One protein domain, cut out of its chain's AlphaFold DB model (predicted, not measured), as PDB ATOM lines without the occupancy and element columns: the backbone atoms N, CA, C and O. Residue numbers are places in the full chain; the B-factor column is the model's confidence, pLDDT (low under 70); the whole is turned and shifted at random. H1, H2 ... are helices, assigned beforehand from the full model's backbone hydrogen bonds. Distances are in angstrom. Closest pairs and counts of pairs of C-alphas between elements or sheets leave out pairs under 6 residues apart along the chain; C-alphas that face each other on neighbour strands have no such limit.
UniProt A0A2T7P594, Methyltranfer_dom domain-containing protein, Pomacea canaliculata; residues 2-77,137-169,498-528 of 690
ATOM      1  N   PHE A   2     -59.827 -34.666  17.160       59.97
ATOM      2  CA  PHE A   2     -59.250 -33.314  17.321       59.97
ATOM      3  C   PHE A   2     -57.763 -33.235  17.722       59.97
ATOM      4  O   PHE A   2     -56.932 -33.069  16.840       59.97
ATOM      5  N   LYS A   3     -57.388 -33.402  19.003       63.72
ATOM      6  CA  LYS A   3     -55.973 -33.378  19.447       63.72
ATOM      7  C   LYS A   3     -55.053 -34.362  18.700       63.72
ATOM      8  O   LYS A   3     -53.890 -34.049  18.472       63.72
ATOM      9  N   VAL A   4     -55.552 -35.541  18.317       67.75
ATOM     10  CA  VAL A   4     -54.770 -36.542  17.557       67.75
ATOM     11  C   VAL A   4     -54.555 -36.078  16.115       67.75
ATOM     12  O   VAL A   4     -53.457 -36.199  15.572       67.75
ATOM     13  N   ASP A   5     -55.592 -35.503  15.512       75.69
ATOM     14  CA  ASP A   5     -55.569 -34.979  14.147       75.69
ATOM     15  C   ASP A   5     -54.668 -33.734  14.054       75.69
ATOM     16  O   ASP A   5     -53.886 -33.598  13.113       75.69
ATOM     17  N   GLU A   6     -54.682 -32.888  15.087       82.94
ATOM     18  CA  GLU A   6     -53.780 -31.747  15.252       82.94
ATOM     19  C   GLU A   6     -52.313 -32.190  15.382       82.94
ATOM     20  O   GLU A   6     -51.462 -31.732  14.619       82.94
ATOM     21  N   GLN A   7     -52.001 -33.140  16.273       84.38
ATOM     22  CA  GLN A   7     -50.644 -33.692  16.406       84.38
ATOM     23  C   GLN A   7     -50.153 -34.338  15.099       84.38
ATOM     24  O   GLN A   7     -48.989 -34.174  14.720       84.38
ATOM     25  N   LYS A   8     -51.036 -35.038  14.373       85.69
ATOM     26  CA  LYS A   8     -50.741 -35.602  13.049       85.69
ATOM     27  C   LYS A   8     -50.443 -34.499  12.027       85.69
ATOM     28  O   LYS A   8     -49.442 -34.596  11.318       85.69
ATOM     29  N   ALA A   9     -51.241 -33.432  11.989       88.38
ATOM     30  CA  ALA A   9     -51.020 -32.283  11.111       88.38
ATOM     31  C   ALA A   9     -49.699 -31.554  11.421       88.38
ATOM     32  O   ALA A   9     -48.934 -31.258  10.503       88.38
ATOM     33  N   GLN A  10     -49.375 -31.340  12.702       88.94
ATOM     34  CA  GLN A  10     -48.103 -30.750  13.137       88.94
ATOM     35  C   GLN A  10     -46.897 -31.604  12.697       88.94
ATOM     36  O   GLN A  10     -45.934 -31.068  12.141       88.94
ATOM     37  N   ARG A  11     -46.960 -32.936  12.867       88.44
ATOM     38  CA  ARG A  11     -45.921 -33.874  12.394       88.44
ATOM     39  C   ARG A  11     -45.752 -33.818  10.870       88.44
ATOM     40  O   ARG A  11     -44.629 -33.674  10.392       88.44
ATOM     41  N   VAL A  12     -46.847 -33.859  10.104       88.38
ATOM     42  CA  VAL A  12     -46.814 -33.762   8.629       88.38
ATOM     43  C   VAL A  12     -46.251 -32.415   8.162       88.38
ATOM     44  O   VAL A  12     -45.431 -32.384   7.244       88.38
ATOM     45  N   SER A  13     -46.636 -31.309   8.806       90.75
ATOM     46  CA  SER A  13     -46.110 -29.971   8.508       90.75
ATOM     47  C   SER A  13     -44.594 -29.902   8.716       90.75
ATOM     48  O   SER A  13     -43.866 -29.455   7.827       90.75
ATOM     49  N   ARG A  14     -44.095 -30.454   9.833       91.25
ATOM     50  CA  ARG A  14     -42.658 -30.550  10.123       91.25
ATOM     51  C   ARG A  14     -41.913 -31.377   9.069       91.25
ATOM     52  O   ARG A  14     -40.910 -30.910   8.540       91.25
ATOM     53  N   VAL A  15     -42.426 -32.558   8.709       90.50
ATOM     54  CA  VAL A  15     -41.837 -33.408   7.654       90.50
ATOM     55  C   VAL A  15     -41.780 -32.674   6.312       90.50
ATOM     56  O   VAL A  15     -40.735 -32.688   5.664       90.50
ATOM     57  N   ARG A  16     -42.848 -31.966   5.911       91.38
ATOM     58  CA  ARG A  16     -42.842 -31.146   4.685       91.38
ATOM     59  C   ARG A  16     -41.808 -30.019   4.758       91.38
ATOM     60  O   ARG A  16     -41.049 -29.854   3.811       91.38
ATOM     61  N   GLN A  17     -41.734 -29.280   5.868       91.06
ATOM     62  CA  GLN A  17     -40.759 -28.194   6.033       91.06
ATOM     63  C   GLN A  17     -39.310 -28.705   5.962       91.06
ATOM     64  O   GLN A  17     -38.467 -28.071   5.327       91.06
ATOM     65  N   THR A  18     -39.018 -29.849   6.585       91.00
ATOM     66  CA  THR A  18     -37.694 -30.479   6.540       91.00
ATOM     67  C   THR A  18     -37.354 -30.964   5.131       91.00
ATOM     68  O   THR A  18     -36.292 -30.617   4.618       91.00
ATOM     69  N   LEU A  19     -38.271 -31.665   4.454       90.06
ATOM     70  CA  LEU A  19     -38.074 -32.091   3.064       90.06
ATOM     71  C   LEU A  19     -37.822 -30.907   2.117       90.06
ATOM     72  O   LEU A  19     -36.951 -31.014   1.259       90.06
ATOM     73  N   SER A  20     -38.505 -29.768   2.293       91.69
ATOM     74  CA  SER A  20     -38.235 -28.549   1.511       91.69
ATOM     75  C   SER A  20     -36.821 -27.995   1.726       91.69
ATOM     76  O   SER A  20     -36.206 -27.524   0.772       91.69
ATOM     77  N   LYS A  21     -36.285 -28.048   2.955       91.25
ATOM     78  CA  LYS A  21     -34.909 -27.603   3.248       91.25
ATOM     79  C   LYS A  21     -33.888 -28.489   2.534       91.25
ATOM     80  O   LYS A  21     -33.055 -27.967   1.794       91.25
ATOM     81  N   CYS A  22     -34.030 -29.809   2.667       91.44
ATOM     82  CA  CYS A  22     -33.165 -30.778   1.995       91.44
ATOM     83  C   CYS A  22     -33.256 -30.651   0.467       91.44
ATOM     84  O   CYS A  22     -32.231 -30.628  -0.207       91.44
ATOM     85  N   ALA A  23     -34.468 -30.506  -0.080       90.94
ATOM     86  CA  ALA A  23     -34.709 -30.322  -1.511       90.94
ATOM     87  C   ALA A  23     -34.014 -29.074  -2.072       90.94
ATOM     88  O   ALA A  23     -33.355 -29.158  -3.107       90.94
ATOM     89  N   ASN A  24     -34.130 -27.933  -1.386       90.62
ATOM     90  CA  ASN A  24     -33.489 -26.690  -1.810       90.62
ATOM     91  C   ASN A  24     -31.958 -26.800  -1.745       90.62
ATOM     92  O   ASN A  24     -31.290 -26.464  -2.716       90.62
ATOM     93  N   PHE A  25     -31.405 -27.351  -0.657       90.81
ATOM     94  CA  PHE A  25     -29.957 -27.557  -0.529       90.81
ATOM     95  C   PHE A  25     -29.400 -28.515  -1.599       90.81
ATOM     96  O   PHE A  25     -28.363 -28.250  -2.198       90.81
ATOM     97  N   ILE A  26     -30.105 -29.610  -1.896       89.00
ATOM     98  CA  ILE A  26     -29.729 -30.546  -2.969       89.00
ATOM     99  C   ILE A  26     -29.799 -29.870  -4.346       89.00
ATOM    100  O   ILE A  26     -28.960 -30.145  -5.200       89.00
ATOM    101  N   LYS A  27     -30.776 -28.984  -4.569       88.00
ATOM    102  CA  LYS A  27     -30.968 -28.265  -5.836       88.00
ATOM    103  C   LYS A  27     -29.864 -27.237  -6.109       88.00
ATOM    104  O   LYS A  27     -29.403 -27.165  -7.243       88.00
ATOM    105  N   ASP A  28     -29.414 -26.502  -5.092       88.88
ATOM    106  CA  ASP A  28     -28.241 -25.610  -5.167       88.88
ATOM    107  C   ASP A  28     -27.001 -26.357  -5.703       88.88
ATOM    108  O   ASP A  28     -26.251 -25.854  -6.543       88.88
ATOM    109  N   PHE A  29     -26.808 -27.598  -5.248       89.88
ATOM    110  CA  PHE A  29     -25.647 -28.429  -5.565       89.88
ATOM    111  C   PHE A  29     -25.963 -29.598  -6.515       89.88
ATOM    112  O   PHE A  29     -25.236 -30.592  -6.512       89.88
ATOM    113  N   SER A  30     -27.006 -29.494  -7.353       86.12
ATOM    114  CA  SER A  30     -27.465 -30.590  -8.230       86.12
ATOM    115  C   SER A  30     -26.355 -31.137  -9.124       86.12
ATOM    116  O   SER A  30     -26.183 -32.351  -9.252       86.12
ATOM    117  N   ASP A  31     -25.571 -30.234  -9.704       87.19
ATOM    118  CA  ASP A  31     -24.533 -30.538 -10.689       87.19
ATOM    119  C   ASP A  31     -23.338 -31.240 -10.023       87.19
ATOM    120  O   ASP A  31     -22.721 -32.134 -10.602       87.19
ATOM    121  N   LEU A  32     -23.046 -30.861  -8.772       87.38
ATOM    122  CA  LEU A  32     -21.988 -31.432  -7.941       87.38
ATOM    123  C   LEU A  32     -22.399 -32.784  -7.339       87.38
ATOM    124  O   LEU A  32     -21.607 -33.723  -7.356       87.38
ATOM    125  N   ALA A  33     -23.642 -32.918  -6.870       86.56
ATOM    126  CA  ALA A  33     -24.185 -34.170  -6.339       86.56
ATOM    127  C   ALA A  33     -24.274 -35.271  -7.413       86.56
ATOM    128  O   ALA A  33     -24.052 -36.447  -7.119       86.56
ATOM    129  N   ASN A  34     -24.563 -34.890  -8.662       85.69
ATOM    130  CA  ASN A  34     -24.661 -35.808  -9.800       85.69
ATOM    131  C   ASN A  34     -23.342 -36.007 -10.573       85.69
ATOM    132  O   ASN A  34     -23.299 -36.824 -11.496       85.69
ATOM    133  N   ALA A  35     -22.259 -35.317 -10.205       84.62
ATOM    134  CA  ALA A  35     -20.958 -35.494 -10.841       84.62
ATOM    135  C   ALA A  35     -20.424 -36.924 -10.635       84.62
ATOM    136  O   ALA A  35     -20.293 -37.399  -9.505       84.62
ATOM    137  N   HIS A  36     -20.053 -37.615 -11.715       80.94
ATOM    138  CA  HIS A  36     -19.284 -38.849 -11.596       80.94
ATOM    139  C   HIS A  36     -17.795 -38.495 -11.359       80.94
ATOM    140  O   HIS A  36     -17.300 -37.546 -11.966       80.94
ATOM    141  N   PRO A  37     -17.017 -39.244 -10.547       75.94
ATOM    142  CA  PRO A  37     -15.621 -38.890 -10.239       75.94
ATOM    143  C   PRO A  37     -14.699 -38.698 -11.456       75.94
ATOM    144  O   PRO A  37     -13.746 -37.929 -11.396       75.94
ATOM    145  N   CYS A  38     -14.982 -39.363 -12.581       74.75
ATOM    146  CA  CYS A  38     -14.237 -39.151 -13.831       74.75
ATOM    147  C   CYS A  38     -14.493 -37.780 -14.484       74.75
ATOM    148  O   CYS A  38     -13.655 -37.318 -15.254       74.75
ATOM    149  N   ASP A  39     -15.615 -37.128 -14.198       78.44
ATOM    150  CA  ASP A  39     -16.051 -35.898 -14.871       78.44
ATOM    151  C   ASP A  39     -15.266 -34.670 -14.374       78.44
ATOM    152  O   ASP A  39     -15.135 -33.674 -15.084       78.44
ATOM    153  N   PHE A  40     -14.643 -34.773 -13.196       77.62
ATOM    154  CA  PHE A  40     -13.630 -33.824 -12.722       77.62
ATOM    155  C   PHE A  40     -12.421 -33.734 -13.659       77.62
ATOM    156  O   PHE A  40     -11.816 -32.672 -13.746       77.62
ATOM    157  N   ILE A  41     -12.122 -34.808 -14.398       71.94
ATOM    158  CA  ILE A  41     -11.042 -34.870 -15.392       71.94
ATOM    159  C   ILE A  41     -11.593 -34.665 -16.809       71.94
ATOM    160  O   ILE A  41     -11.046 -33.879 -17.569       71.94
ATOM    161  N   VAL A  42     -12.682 -35.351 -17.177       72.06
ATOM    162  CA  VAL A  42     -13.192 -35.360 -18.565       72.06
ATOM    163  C   VAL A  42     -14.006 -34.107 -18.910       72.06
ATOM    164  O   VAL A  42     -13.930 -33.625 -20.033       72.06
ATOM    165  N   ASN A  43     -14.763 -33.567 -17.950       76.94
ATOM    166  CA  ASN A  43     -15.673 -32.432 -18.148       76.94
ATOM    167  C   ASN A  43     -15.208 -31.169 -17.389       76.94
ATOM    168  O   ASN A  43     -15.991 -30.232 -17.220       76.94
ATOM    169  N   ASN A  44     -13.972 -31.169 -16.867       80.94
ATOM    170  CA  ASN A  44     -13.392 -30.107 -16.037       80.94
ATOM    171  C   ASN A  44     -14.289 -29.677 -14.846       80.94
ATOM    172  O   ASN A  44     -14.371 -28.494 -14.508       80.94
ATOM    173  N   HIS A  45     -14.994 -30.619 -14.195       86.12
ATOM    174  CA  HIS A  45     -15.905 -30.278 -13.084       86.12
ATOM    175  C   HIS A  45     -15.200 -29.601 -11.896       86.12
ATOM    176  O   HIS A  45     -15.865 -28.881 -11.156       86.12
ATOM    177  N   TRP A  46     -13.880 -29.776 -11.729       86.19
ATOM    178  CA  TRP A  46     -13.111 -29.075 -10.695       86.19
ATOM    179  C   TRP A  46     -13.256 -27.553 -10.829       86.19
ATOM    180  O   TRP A  46     -13.734 -26.904  -9.905       86.19
ATOM    181  N   ASN A  47     -12.975 -27.005 -12.015       86.00
ATOM    182  CA  ASN A  47     -13.133 -25.574 -12.277       86.00
ATOM    183  C   ASN A  47     -14.601 -25.178 -12.517       86.00
ATOM    184  O   ASN A  47     -15.049 -24.131 -12.056       86.00
ATOM    185  N   ARG A  48     -15.390 -26.026 -13.195       87.50
ATOM    186  CA  ARG A  48     -16.773 -25.692 -13.592       87.50
ATOM    187  C   ARG A  48     -17.790 -25.701 -12.438       87.50
ATOM    188  O   ARG A  48     -18.868 -25.124 -12.587       87.50
ATOM    189  N   LEU A  49     -17.497 -26.373 -11.319       88.44
ATOM    190  CA  LEU A  49     -18.422 -26.520 -10.179       88.44
ATOM    191  C   LEU A  49     -17.901 -25.930  -8.854       88.44
ATOM    192  O   LEU A  49     -18.712 -25.703  -7.955       88.44
ATOM    193  N   LEU A  50     -16.592 -25.677  -8.715       88.94
ATOM    194  CA  LEU A  50     -15.970 -25.141  -7.495       88.94
ATOM    195  C   LEU A  50     -15.194 -23.843  -7.804       88.94
ATOM    196  O   LEU A  50     -14.283 -23.877  -8.630       88.94
ATOM    197  N   PRO A  51     -15.486 -22.714  -7.131       90.31
ATOM    198  CA  PRO A  51     -14.677 -21.501  -7.248       90.31
ATOM    199  C   PRO A  51     -13.268 -21.665  -6.666       90.31
ATOM    200  O   PRO A  51     -13.072 -22.380  -5.682       90.31
ATOM    201  N   ASP A  52     -12.303 -20.920  -7.203       89.50
ATOM    202  CA  ASP A  52     -10.872 -20.974  -6.874       89.50
ATOM    203  C   ASP A  52     -10.552 -20.954  -5.373       89.50
ATOM    204  O   ASP A  52      -9.626 -21.624  -4.924       89.50
ATOM    205  N   TYR A  53     -11.295 -20.185  -4.571       88.56
ATOM    206  CA  TYR A  53     -11.050 -20.099  -3.128       88.56
ATOM    207  C   TYR A  53     -11.470 -21.382  -2.386       88.56
ATOM    208  O   TYR A  53     -10.800 -21.773  -1.431       88.56
ATOM    209  N   ILE A  54     -12.508 -22.084  -2.858       89.62
ATOM    210  CA  ILE A  54     -12.881 -23.422  -2.371       89.62
ATOM    211  C   ILE A  54     -11.853 -24.452  -2.841       89.62
ATOM    212  O   ILE A  54     -11.419 -25.283  -2.046       89.62
ATOM    213  N   GLN A  55     -11.406 -24.371  -4.100       89.06
ATOM    214  CA  GLN A  55     -10.347 -25.244  -4.617       89.06
ATOM    215  C   GLN A  55      -9.063 -25.130  -3.777       89.06
ATOM    216  O   GLN A  55      -8.514 -26.146  -3.354       89.06
ATOM    217  N   LYS A  56      -8.616 -23.901  -3.480       88.38
ATOM    218  CA  LYS A  56      -7.438 -23.617  -2.641       88.38
ATOM    219  C   LYS A  56      -7.596 -24.181  -1.227       88.38
ATOM    220  O   LYS A  56      -6.690 -24.865  -0.761       88.38
ATOM    221  N   GLN A  57      -8.752 -23.979  -0.587       88.00
ATOM    222  CA  GLN A  57      -9.047 -24.551   0.735       88.00
ATOM    223  C   GLN A  57      -9.005 -26.087   0.722       88.00
ATOM    224  O   GLN A  57      -8.423 -26.688   1.617       88.00
ATOM    225  N   LEU A  58      -9.565 -26.740  -0.304       87.31
ATOM    226  CA  LEU A  58      -9.547 -28.203  -0.424       87.31
ATOM    227  C   LEU A  58      -8.139 -28.766  -0.683       87.31
ATOM    228  O   LEU A  58      -7.795 -29.804  -0.124       87.31
ATOM    229  N   LEU A  59      -7.317 -28.083  -1.489       86.25
ATOM    230  CA  LEU A  59      -5.937 -28.493  -1.794       86.25
ATOM    231  C   LEU A  59      -4.971 -28.336  -0.604       86.25
ATOM    232  O   LEU A  59      -3.929 -28.986  -0.579       86.25
ATOM    233  N   GLN A  60      -5.315 -27.511   0.388       87.69
ATOM    234  CA  GLN A  60      -4.560 -27.362   1.638       87.69
ATOM    235  C   GLN A  60      -4.836 -28.491   2.654       87.69
ATOM    236  O   GLN A  60      -4.130 -28.601   3.658       87.69
ATOM    237  N   LEU A  61      -5.845 -29.341   2.426       82.94
ATOM    238  CA  LEU A  61      -6.211 -30.421   3.345       82.94
ATOM    239  C   LEU A  61      -5.496 -31.734   3.001       82.94
ATOM    240  O   LEU A  61      -5.537 -32.221   1.874       82.94
ATOM    241  N   SER A  62      -4.905 -32.369   4.015       81.75
ATOM    242  CA  SER A  62      -4.376 -33.734   3.907       81.75
ATOM    243  C   SER A  62      -5.490 -34.760   3.643       81.75
ATOM    244  O   SER A  62      -6.641 -34.535   4.021       81.75
ATOM    245  N   GLU A  63      -5.159 -35.936   3.086       74.06
ATOM    246  CA  GLU A  63      -6.137 -37.026   2.880       74.06
ATOM    247  C   GLU A  63      -6.911 -37.374   4.167       74.06
ATOM    248  O   GLU A  63      -8.112 -37.638   4.120       74.06
ATOM    249  N   LYS A  64      -6.243 -37.306   5.328       75.56
ATOM    250  CA  LYS A  64      -6.849 -37.530   6.649       75.56
ATOM    251  C   LYS A  64      -7.862 -36.444   7.019       75.56
ATOM    252  O   LYS A  64      -8.935 -36.763   7.530       75.56
ATOM    253  N   ASN A  65      -7.566 -35.176   6.735       78.75
ATOM    254  CA  ASN A  65      -8.492 -34.074   6.998       78.75
ATOM    255  C   ASN A  65      -9.666 -34.079   6.005       78.75
ATOM    256  O   ASN A  65     -10.805 -33.888   6.422       78.75
ATOM    257  N   LEU A  66      -9.427 -34.409   4.730       78.94
ATOM    258  CA  LEU A  66     -10.485 -34.656   3.743       78.94
ATOM    259  C   LEU A  66     -11.400 -35.817   4.170       78.94
ATOM    260  O   LEU A  66     -12.620 -35.705   4.068       78.94
ATOM    261  N   ALA A  67     -10.843 -36.903   4.717       72.88
ATOM    262  CA  ALA A  67     -11.629 -38.003   5.272       72.88
ATOM    263  C   ALA A  67     -12.447 -37.586   6.513       72.88
ATOM    264  O   ALA A  67     -13.593 -38.017   6.638       72.88
ATOM    265  N   LYS A  68     -11.919 -36.708   7.387       74.44
ATOM    266  CA  LYS A  68     -12.679 -36.115   8.510       74.44
ATOM    267  C   LYS A  68     -13.880 -35.276   8.039       74.44
ATOM    268  O   LYS A  68     -14.919 -35.310   8.697       74.44
ATOM    269  N   LEU A  69     -13.790 -34.566   6.905       75.69
ATOM    270  CA  LEU A  69     -14.926 -33.779   6.387       75.69
ATOM    271  C   LEU A  69     -16.165 -34.646   6.101       75.69
ATOM    272  O   LEU A  69     -17.289 -34.171   6.217       75.69
ATOM    273  N   LEU A  70     -15.967 -35.926   5.770       66.56
ATOM    274  CA  LEU A  70     -17.040 -36.874   5.457       66.56
ATOM    275  C   LEU A  70     -17.781 -37.404   6.697       66.56
ATOM    276  O   LEU A  70     -18.712 -38.195   6.544       66.56
ATOM    277  N   THR A  71     -17.368 -37.032   7.914       62.97
ATOM    278  CA  THR A  71     -17.885 -37.633   9.157       62.97
ATOM    279  C   THR A  71     -18.664 -36.675  10.051       62.97
ATOM    280  O   THR A  71     -18.900 -37.025  11.202       62.97
ATOM    281  N   CYS A  72     -19.020 -35.475   9.569       56.09
ATOM    282  CA  CYS A  72     -19.810 -34.442  10.273       56.09
ATOM    283  C   CYS A  72     -19.254 -33.959  11.641       56.09
ATOM    284  O   CYS A  72     -19.818 -33.079  12.290       56.09
ATOM    285  N   GLN A  73     -18.108 -34.481  12.080       53.00
ATOM    286  CA  GLN A  73     -17.426 -34.132  13.326       53.00
ATOM    287  C   GLN A  73     -16.456 -32.968  13.086       53.00
ATOM    288  O   GLN A  73     -15.243 -33.143  13.004       53.00
ATOM    289  N   HIS A  74     -17.019 -31.767  12.941       52.56
ATOM    290  CA  HIS A  74     -16.283 -30.528  12.651       52.56
ATOM    291  C   HIS A  74     -15.740 -29.806  13.903       52.56
ATOM    292  O   HIS A  74     -15.379 -28.636  13.824       52.56
ATOM    293  N   THR A  75     -15.663 -30.484  15.053       39.12
ATOM    294  CA  THR A  75     -15.217 -29.911  16.339       39.12
ATOM    295  C   THR A  75     -13.737 -29.533  16.381       39.12
ATOM    296  O   THR A  75     -13.358 -28.683  17.179       39.12
ATOM    297  N   ASP A  76     -12.911 -30.150  15.530       40.19
ATOM    298  CA  ASP A  76     -11.446 -30.094  15.633       40.19
ATOM    299  C   ASP A  76     -10.781 -29.226  14.544       40.19
ATOM    300  O   ASP A  76      -9.560 -29.266  14.395       40.19
ATOM    301  N   TYR A  77     -11.551 -28.505  13.717       41.84
ATOM    302  CA  TYR A  77     -10.977 -27.589  12.725       41.84
ATOM    303  C   TYR A  77     -10.856 -26.184  13.318       41.84
ATOM    304  O   TYR A  77     -11.792 -25.389  13.242       41.84
ATOM    305  N   ASN A 137     -22.217 -20.112 -15.784       56.62
ATOM    306  CA  ASN A 137     -22.406 -20.158 -14.332       56.62
ATOM    307  C   ASN A 137     -23.278 -21.381 -13.987       56.62
ATOM    308  O   ASN A 137     -24.497 -21.333 -14.158       56.62
ATOM    309  N   SER A 138     -22.665 -22.468 -13.515       69.19
ATOM    310  CA  SER A 138     -23.396 -23.636 -13.007       69.19
ATOM    311  C   SER A 138     -24.216 -23.265 -11.766       69.19
ATOM    312  O   SER A 138     -23.852 -22.333 -11.038       69.19
ATOM    313  N   ASN A 139     -25.298 -24.001 -11.476       78.25
ATOM    314  CA  ASN A 139     -26.091 -23.744 -10.264       78.25
ATOM    315  C   ASN A 139     -25.201 -23.855  -9.019       78.25
ATOM    316  O   ASN A 139     -25.277 -23.012  -8.129       78.25
ATOM    317  N   SER A 140     -24.272 -24.815  -9.021       79.19
ATOM    318  CA  SER A 140     -23.292 -24.984  -7.947       79.19
ATOM    319  C   SER A 140     -22.330 -23.795  -7.813       79.19
ATOM    320  O   SER A 140     -22.152 -23.307  -6.700       79.19
ATOM    321  N   GLN A 141     -21.761 -23.248  -8.899       80.25
ATOM    322  CA  GLN A 141     -20.941 -22.024  -8.808       80.25
ATOM    323  C   GLN A 141     -21.740 -20.813  -8.297       80.25
ATOM    324  O   GLN A 141     -21.193 -19.990  -7.562       80.25
ATOM    325  N   ILE A 142     -23.027 -20.697  -8.645       82.44
ATOM    326  CA  ILE A 142     -23.907 -19.651  -8.098       82.44
ATOM    327  C   ILE A 142     -24.143 -19.883  -6.599       82.44
ATOM    328  O   ILE A 142     -24.007 -18.942  -5.819       82.44
ATOM    329  N   ALA A 143     -24.427 -21.121  -6.189       86.38
ATOM    330  CA  ALA A 143     -24.670 -21.494  -4.799       86.38
ATOM    331  C   ALA A 143     -23.468 -21.208  -3.883       86.38
ATOM    332  O   ALA A 143     -23.659 -20.849  -2.719       86.38
ATOM    333  N   TRP A 144     -22.238 -21.314  -4.392       88.06
ATOM    334  CA  TRP A 144     -21.035 -20.960  -3.637       88.06
ATOM    335  C   TRP A 144     -20.883 -19.455  -3.356       88.06
ATOM    336  O   TRP A 144     -20.138 -19.113  -2.446       88.06
ATOM    337  N   LYS A 145     -21.549 -18.533  -4.069       85.50
ATOM    338  CA  LYS A 145     -21.293 -17.081  -3.933       85.50
ATOM    339  C   LYS A 145     -21.486 -16.583  -2.492       85.50
ATOM    340  O   LYS A 145     -22.595 -16.582  -1.969       85.50
ATOM    341  N   GLY A 146     -20.393 -16.143  -1.861       81.62
ATOM    342  CA  GLY A 146     -20.367 -15.698  -0.460       81.62
ATOM    343  C   GLY A 146     -20.353 -16.826   0.587       81.62
ATOM    344  O   GLY A 146     -20.352 -16.539   1.781       81.62
ATOM    345  N   ARG A 147     -20.322 -18.095   0.159       90.06
ATOM    346  CA  ARG A 147     -20.327 -19.300   1.002       90.06
ATOM    347  C   ARG A 147     -18.909 -19.873   1.105       90.06
ATOM    348  O   ARG A 147     -18.280 -20.194   0.096       90.06
ATOM    349  N   SER A 148     -18.399 -20.008   2.323       90.62
ATOM    350  CA  SER A 148     -17.144 -20.710   2.642       90.62
ATOM    351  C   SER A 148     -17.337 -22.228   2.720       90.62
ATOM    352  O   SER A 148     -18.461 -22.714   2.885       90.62
ATOM    353  N   LEU A 149     -16.237 -22.991   2.680       87.44
ATOM    354  CA  LEU A 149     -16.269 -24.445   2.866       87.44
ATOM    355  C   LEU A 149     -16.919 -24.842   4.206       87.44
ATOM    356  O   LEU A 149     -17.763 -25.732   4.236       87.44
ATOM    357  N   ASN A 150     -16.614 -24.131   5.298       86.75
ATOM    358  CA  ASN A 150     -17.185 -24.415   6.621       86.75
ATOM    359  C   ASN A 150     -18.689 -24.097   6.716       86.75
ATOM    360  O   ASN A 150     -19.424 -24.821   7.389       86.75
ATOM    361  N   GLN A 151     -19.177 -23.068   6.012       89.62
ATOM    362  CA  GLN A 151     -20.620 -22.804   5.905       89.62
ATOM    363  C   GLN A 151     -21.324 -23.914   5.116       89.62
ATOM    364  O   GLN A 151     -22.301 -24.472   5.614       89.62
ATOM    365  N   PHE A 152     -20.781 -24.307   3.957       90.12
ATOM    366  CA  PHE A 152     -21.295 -25.434   3.172       90.12
ATOM    367  C   PHE A 152     -21.354 -26.734   3.988       90.12
ATOM    368  O   PHE A 152     -22.384 -27.401   3.992       90.12
ATOM    369  N   LEU A 153     -20.292 -27.074   4.726       87.38
ATOM    370  CA  LEU A 153     -20.246 -28.271   5.575       87.38
ATOM    371  C   LEU A 153     -21.294 -28.218   6.698       87.38
ATOM    372  O   LEU A 153     -22.022 -29.186   6.912       87.38
ATOM    373  N   SER A 154     -21.434 -27.070   7.369       86.75
ATOM    374  CA  SER A 154     -22.448 -26.873   8.411       86.75
ATOM    375  C   SER A 154     -23.880 -26.979   7.869       86.75
ATOM    376  O   SER A 154     -24.773 -27.474   8.556       86.75
ATOM    377  N   GLU A 155     -24.124 -26.515   6.645       88.94
ATOM    378  CA  GLU A 155     -25.421 -26.619   5.969       88.94
ATOM    379  C   GLU A 155     -25.698 -28.034   5.454       88.94
ATOM    380  O   GLU A 155     -26.815 -28.525   5.619       88.94
ATOM    381  N   ALA A 156     -24.688 -28.725   4.920       87.75
ATOM    382  CA  ALA A 156     -24.778 -30.131   4.545       87.75
ATOM    383  C   ALA A 156     -25.143 -30.991   5.763       87.75
ATOM    384  O   ALA A 156     -26.131 -31.720   5.719       87.75
ATOM    385  N   GLN A 157     -24.433 -30.829   6.886       84.44
ATOM    386  CA  GLN A 157     -24.703 -31.548   8.136       84.44
ATOM    387  C   GLN A 157     -26.139 -31.333   8.646       84.44
ATOM    388  O   GLN A 157     -26.797 -32.291   9.047       84.44
ATOM    389  N   LYS A 158     -26.668 -30.102   8.568       86.25
ATOM    390  CA  LYS A 158     -28.069 -29.781   8.922       86.25
ATOM    391  C   LYS A 158     -29.110 -30.450   8.012       86.25
ATOM    392  O   LYS A 158     -30.284 -30.473   8.370       86.25
ATOM    393  N   ASN A 159     -28.700 -30.972   6.855       88.06
ATOM    394  CA  ASN A 159     -29.538 -31.722   5.917       88.06
ATOM    395  C   ASN A 159     -29.204 -33.234   5.876       88.06
ATOM    396  O   ASN A 159     -29.900 -33.988   5.196       88.06
ATOM    397  N   CYS A 160     -28.188 -33.689   6.619       84.50
ATOM    398  CA  CYS A 160     -27.893 -35.102   6.878       84.50
ATOM    399  C   CYS A 160     -28.765 -35.645   8.023       84.50
ATOM    400  O   CYS A 160     -29.203 -34.878   8.875       84.50
ATOM    401  N   LEU A 161     -28.970 -36.971   8.084       78.12
ATOM    402  CA  LEU A 161     -29.879 -37.641   9.039       78.12
ATOM    403  C   LEU A 161     -29.720 -37.187  10.503       78.12
ATOM    404  O   LEU A 161     -30.724 -36.964  11.172       78.12
ATOM    405  N   GLU A 162     -28.487 -36.984  10.973       75.50
ATOM    406  CA  GLU A 162     -28.177 -36.474  12.321       75.50
ATOM    407  C   GLU A 162     -28.799 -35.085  12.581       75.50
ATOM    408  O   GLU A 162     -29.375 -34.837  13.638       75.50
ATOM    409  N   GLY A 163     -28.769 -34.191  11.587       77.75
ATOM    410  CA  GLY A 163     -29.445 -32.890  11.626       77.75
ATOM    411  C   GLY A 163     -30.972 -32.971  11.485       77.75
ATOM    412  O   GLY A 163     -31.666 -31.986  11.741       77.75
ATOM    413  N   LEU A 164     -31.517 -34.136  11.111       82.62
ATOM    414  CA  LEU A 164     -32.951 -34.366  10.906       82.62
ATOM    415  C   LEU A 164     -33.657 -34.999  12.121       82.62
ATOM    416  O   LEU A 164     -34.817 -35.397  12.002       82.62
ATOM    417  N   ALA A 165     -33.037 -35.011  13.307       78.94
ATOM    418  CA  ALA A 165     -33.597 -35.550  14.562       78.94
ATOM    419  C   ALA A 165     -34.986 -34.994  14.971       78.94
ATOM    420  O   ALA A 165     -35.666 -35.540  15.829       78.94
ATOM    421  N   SER A 166     -35.462 -33.911  14.344       79.50
ATOM    422  CA  SER A 166     -36.838 -33.423  14.538       79.50
ATOM    423  C   SER A 166     -37.914 -34.242  13.796       79.50
ATOM    424  O   SER A 166     -39.103 -34.073  14.085       79.50
ATOM    425  N   VAL A 167     -37.522 -35.092  12.839       84.25
ATOM    426  CA  VAL A 167     -38.399 -35.948  12.012       84.25
ATOM    427  C   VAL A 167     -37.963 -37.420  11.962       84.25
ATOM    428  O   VAL A 167     -38.787 -38.266  11.624       84.25
ATOM    429  N   CYS A 168     -36.711 -37.727  12.305       84.62
ATOM    430  CA  CYS A 168     -36.199 -39.086  12.472       84.62
ATOM    431  C   CYS A 168     -36.102 -39.432  13.966       84.62
ATOM    432  O   CYS A 168     -35.440 -38.713  14.705       84.62
ATOM    433  N   THR A 169     -36.738 -40.530  14.375       83.06
ATOM    434  CA  THR A 169     -36.556 -41.174  15.691       83.06
ATOM    435  C   THR A 169     -35.217 -41.906  15.710       83.06
ATOM    436  O   THR A 169     -34.875 -42.565  14.724       83.06
ATOM    437  N   LEU A 498     -44.607 -32.849  -2.893       90.62
ATOM    438  CA  LEU A 498     -43.647 -31.765  -2.659       90.62
ATOM    439  C   LEU A 498     -42.380 -31.857  -3.534       90.62
ATOM    440  O   LEU A 498     -41.938 -30.847  -4.080       90.62
ATOM    441  N   LEU A 499     -41.795 -33.049  -3.677       91.38
ATOM    442  CA  LEU A 499     -40.580 -33.259  -4.473       91.38
ATOM    443  C   LEU A 499     -40.875 -33.405  -5.977       91.38
ATOM    444  O   LEU A 499     -40.035 -33.035  -6.796       91.38
ATOM    445  N   LEU A 500     -42.063 -33.903  -6.340       90.56
ATOM    446  CA  LEU A 500     -42.564 -33.949  -7.719       90.56
ATOM    447  C   LEU A 500     -42.834 -32.539  -8.266       90.56
ATOM    448  O   LEU A 500     -42.361 -32.209  -9.352       90.56
ATOM    449  N   ASP A 501     -43.536 -31.707  -7.494       90.06
ATOM    450  CA  ASP A 501     -43.852 -30.306  -7.798       90.06
ATOM    451  C   ASP A 501     -42.559 -29.482  -7.940       90.06
ATOM    452  O   ASP A 501     -42.389 -28.713  -8.886       90.06
ATOM    453  N   SER A 502     -41.600 -29.714  -7.034       87.19
ATOM    454  CA  SER A 502     -40.281 -29.062  -7.029       87.19
ATOM    455  C   SER A 502     -39.299 -29.612  -8.079       87.19
ATOM    456  O   SER A 502     -38.198 -29.075  -8.207       87.19
ATOM    457  N   LYS A 503     -39.674 -30.673  -8.816       89.25
ATOM    458  CA  LYS A 503     -38.854 -31.398  -9.811       89.25
ATOM    459  C   LYS A 503     -37.472 -31.838  -9.298       89.25
ATOM    460  O   LYS A 503     -36.464 -31.678  -9.982       89.25
ATOM    461  N   VAL A 504     -37.415 -32.381  -8.082       88.62
ATOM    462  CA  VAL A 504     -36.159 -32.851  -7.467       88.62
ATOM    463  C   VAL A 504     -35.727 -34.185  -8.077       88.62
ATOM    464  O   VAL A 504     -36.523 -35.123  -8.137       88.62
ATOM    465  N   TYR A 505     -34.458 -34.279  -8.475       87.19
ATOM    466  CA  TYR A 505     -33.823 -35.485  -9.013       87.19
ATOM    467  C   TYR A 505     -32.509 -35.779  -8.271       87.19
ATOM    468  O   TYR A 505     -31.843 -34.865  -7.783       87.19
ATOM    469  N   LEU A 506     -32.154 -37.057  -8.161       86.06
ATOM    470  CA  LEU A 506     -30.970 -37.575  -7.469       86.06
ATOM    471  C   LEU A 506     -30.337 -38.686  -8.317       86.06
ATOM    472  O   LEU A 506     -30.133 -39.807  -7.852       86.06
ATOM    473  N   GLY A 507     -30.012 -38.311  -9.558       82.94
ATOM    474  CA  GLY A 507     -29.491 -39.153 -10.631       82.94
ATOM    475  C   GLY A 507     -28.472 -40.207 -10.197       82.94
ATOM    476  O   GLY A 507     -27.739 -40.061  -9.220       82.94
ATOM    477  N   ARG A 508     -28.356 -41.276 -10.990       81.75
ATOM    478  CA  ARG A 508     -27.576 -42.488 -10.677       81.75
ATOM    479  C   ARG A 508     -26.182 -42.255 -10.062       81.75
ATOM    480  O   ARG A 508     -25.773 -43.068  -9.234       81.75
ATOM    481  N   SER A 509     -25.447 -41.196 -10.407       83.25
ATOM    482  CA  SER A 509     -24.200 -40.818  -9.712       83.25
ATOM    483  C   SER A 509     -24.417 -40.484  -8.229       83.25
ATOM    484  O   SER A 509     -23.753 -41.076  -7.379       83.25
ATOM    485  N   ALA A 510     -25.380 -39.614  -7.907       86.12
ATOM    486  CA  ALA A 510     -25.737 -39.235  -6.541       86.12
ATOM    487  C   ALA A 510     -26.170 -40.459  -5.720       86.12
ATOM    488  O   ALA A 510     -25.620 -40.704  -4.646       86.12
ATOM    489  N   CYS A 511     -27.068 -41.302  -6.250       86.56
ATOM    490  CA  CYS A 511     -27.478 -42.537  -5.571       86.56
ATOM    491  C   CYS A 511     -26.343 -43.568  -5.389       86.56
ATOM    492  O   CYS A 511     -26.342 -44.297  -4.394       86.56
ATOM    493  N   ASN A 512     -25.364 -43.642  -6.303       82.88
ATOM    494  CA  ASN A 512     -24.161 -44.464  -6.093       82.88
ATOM    495  C   ASN A 512     -23.299 -43.903  -4.949       82.88
ATOM    496  O   ASN A 512     -22.873 -44.669  -4.086       82.88
ATOM    497  N   THR A 513     -23.072 -42.586  -4.915       79.94
ATOM    498  CA  THR A 513     -22.282 -41.910  -3.871       79.94
ATOM    499  C   THR A 513     -22.947 -42.017  -2.497       79.94
ATOM    500  O   THR A 513     -22.286 -42.376  -1.527       79.94
ATOM    501  N   ALA A 514     -24.267 -41.825  -2.416       80.88
ATOM    502  CA  ALA A 514     -25.056 -42.016  -1.195       80.88
ATOM    503  C   ALA A 514     -25.063 -43.475  -0.689       80.88
ATOM    504  O   ALA A 514     -25.322 -43.725   0.485       80.88
ATOM    505  N   SER A 515     -24.743 -44.444  -1.554       79.44
ATOM    506  CA  SER A 515     -24.596 -45.859  -1.185       79.44
ATOM    507  C   SER A 515     -23.188 -46.219  -0.670       79.44
ATOM    508  O   SER A 515     -22.916 -47.390  -0.385       79.44
ATOM    509  N   LEU A 516     -22.271 -45.249  -0.541       77.88
ATOM    510  CA  LEU A 516     -20.948 -45.449   0.054       77.88
ATOM    511  C   LEU A 516     -21.013 -45.371   1.587       77.88
ATOM    512  O   LEU A 516     -21.571 -44.445   2.166       77.88
ATOM    513  N   SER A 517     -20.378 -46.325   2.270       78.12
ATOM    514  CA  SER A 517     -20.317 -46.324   3.736       78.12
ATOM    515  C   SER A 517     -19.318 -45.278   4.247       78.12
ATOM    516  O   SER A 517     -18.105 -45.505   4.213       78.12
ATOM    517  N   LEU A 518     -19.836 -44.158   4.767       74.75
ATOM    518  CA  LEU A 518     -19.048 -43.105   5.424       74.75
ATOM    519  C   LEU A 518     -18.233 -43.665   6.604       74.75
ATOM    520  O   LEU A 518     -17.030 -43.432   6.690       74.75
ATOM    521  N   ALA A 519     -18.854 -44.500   7.447       72.56
ATOM    522  CA  ALA A 519     -18.184 -45.180   8.559       72.56
ATOM    523  C   ALA A 519     -16.988 -46.037   8.098       72.56
ATOM    524  O   ALA A 519     -15.926 -46.010   8.709       72.56
ATOM    525  N   ARG A 520     -17.100 -46.741   6.962       74.25
ATOM    526  CA  ARG A 520     -15.963 -47.486   6.402       74.25
ATOM    527  C   ARG A 520     -14.846 -46.565   5.900       74.25
ATOM    528  O   ARG A 520     -13.684 -46.944   6.001       74.25
ATOM    529  N   MET A 521     -15.165 -45.387   5.357       70.88
ATOM    530  CA  MET A 521     -14.143 -44.404   4.961       70.88
ATOM    531  C   MET A 521     -13.413 -43.830   6.176       70.88
ATOM    532  O   MET A 521     -12.185 -43.756   6.148       70.88
ATOM    533  N   LYS A 522     -14.153 -43.532   7.252       69.62
ATOM    534  CA  LYS A 522     -13.615 -43.113   8.553       69.62
ATOM    535  C   LYS A 522     -12.627 -44.137   9.112       69.62
ATOM    536  O   LYS A 522     -11.444 -43.838   9.230       69.62
ATOM    537  N   ASN A 523     -13.085 -45.360   9.377       72.56
ATOM    538  CA  ASN A 523     -12.297 -46.373  10.090       72.56
ATOM    539  C   ASN A 523     -11.113 -46.917   9.255       72.56
ATOM    540  O   ASN A 523     -10.204 -47.543   9.789       72.56
ATOM    541  N   CYS A 524     -11.095 -46.682   7.936       70.44
ATOM    542  CA  CYS A 524      -9.957 -47.003   7.062       70.44
ATOM    543  C   CYS A 524      -9.005 -45.816   6.799       70.44
ATOM    544  O   CYS A 524      -7.994 -46.032   6.127       70.44
ATOM    545  N   GLU A 525      -9.350 -44.599   7.245       68.81
ATOM    546  CA  GLU A 525      -8.707 -43.307   6.918       68.81
ATOM    547  C   GLU A 525      -8.350 -43.137   5.425       68.81
ATOM    548  O   GLU A 525      -7.305 -42.588   5.078       68.81
ATOM    549  N   LYS A 526      -9.192 -43.655   4.517       64.38
ATOM    550  CA  LYS A 526      -8.879 -43.766   3.079       64.38
ATOM    551  C   LYS A 526     -10.039 -43.355   2.185       64.38
ATOM    552  O   LYS A 526     -11.136 -43.912   2.262       64.38
ATOM    553  N   LEU A 527      -9.747 -42.432   1.272       66.12
ATOM    554  CA  LEU A 527     -10.661 -41.988   0.225       66.12
ATOM    555  C   LEU A 527     -10.842 -43.090  -0.836       66.12
ATOM    556  O   LEU A 527      -9.880 -43.693  -1.318       66.12
ATOM    557  N   HIS A 528     -12.088 -43.345  -1.238       62.78
ATOM    558  CA  HIS A 528     -12.377 -44.221  -2.374       62.78
ATOM    559  C   HIS A 528     -12.215 -43.434  -3.679       62.78
ATOM    560  O   HIS A 528     -12.914 -42.449  -3.889       62.78
TER     561      HIS A 528
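What this domain is: This is residues 2 to 77, 137 to 169 and 498 to 528 of the 690 residues of the protein "Methyltranfer_dom domain-containing protein" of Pomacea canaliculata (UniProt A0A2T7P594). One long helix, H1, runs into a cluster of short helices and linking stretches; residues 2 to 10, of which 3 to 10 belong to H1, stick out from the body as an arm. H8 packs on H1 near its last turns, H2, H7 and H4 gather at H1's last end, and H10 packs on H1 farther back; H6 and H12 make a small pair away from H1. The printed part has 140 residues with twelve named helices, H1 to H12 in chain order, and no named strand; the class is all helix. It is elongated, spanning 57 by 35 by 29 A, yet only just compact, close to loose, with a radius of gyration of the C-alphas of 17.2 A.

Where its parts are: Find C-alpha 3 at (-55.973, -33.378, 19.447); from there H1, residues 3 to 28, runs 37.9 A to C-alpha 28 at (-28.241, -25.610, -5.167). Next come H2, residues 30 to 33, H3, 39 to 42, H4, 45 to 49, H5, 52 to 59 and 10.3 A long, and H6, 63 to 69 and 10.0 A long. After a cut you meet H7, residues 139 to 143, H8, 149 to 159 and 15.4 A long, and H9, 161 to 164. After a second cut come H10, residues 498 to 501, H11, 508 to 514 and 9.8 A long, and H12, 518 to 523, which ends at C-alpha 523 at (-12.297, -46.373, 10.090).

How they stand to each other: Start at H1: its residues 21 to 25 touch H8, closest at the C-alphas of Cys 22 and Asn 159, 5.4 A apart, at a shallow tilt of 32 degrees, opposite ways. Its residues 27 to 28 touch H7, where the C-alphas of Asp 28 and Ala 143 come closest at 5.5 A. Its residues 16 to 23 touch H10, closest at the C-alphas of Ala 23 and Leu 499, 7.2 A. H7 touches H2, and only just touches H4, with 3 pairs of C-alphas within 8 A; the closest are those of Asp 31 and Ser 140, 6.3 A, and of Leu 49 and Gln 141, 5.3 A. H6 and H12 only just touch, with 3 such pairs, closest at Ala 67 and Lys 522, 6.4 A between C-alphas. H3 is near H4, H5 near H8, H9 near H1 and H8, and H11 near H2. Every O i to N i+4 pair is within hydrogen-bond range in H1, H4, H5, H6, H7, H8, H11 and H12; H2, H3, H9 and H10 are too short for one.

The domain as a whole: The C-alphas of Phe 2 and Val 42 are the two farthest apart, 58.4 A. Residues 78 to 136 and 170 to 497 are not printed, with gaps of 30.3 A and 21.8 A between C-alphas; of the links printed whole, none is long. Mean pLDDT of the printed part is 81.0, and residues 2 to 4, 70 to 77, 137 to 138, 522 and 525 to 528 are under 70.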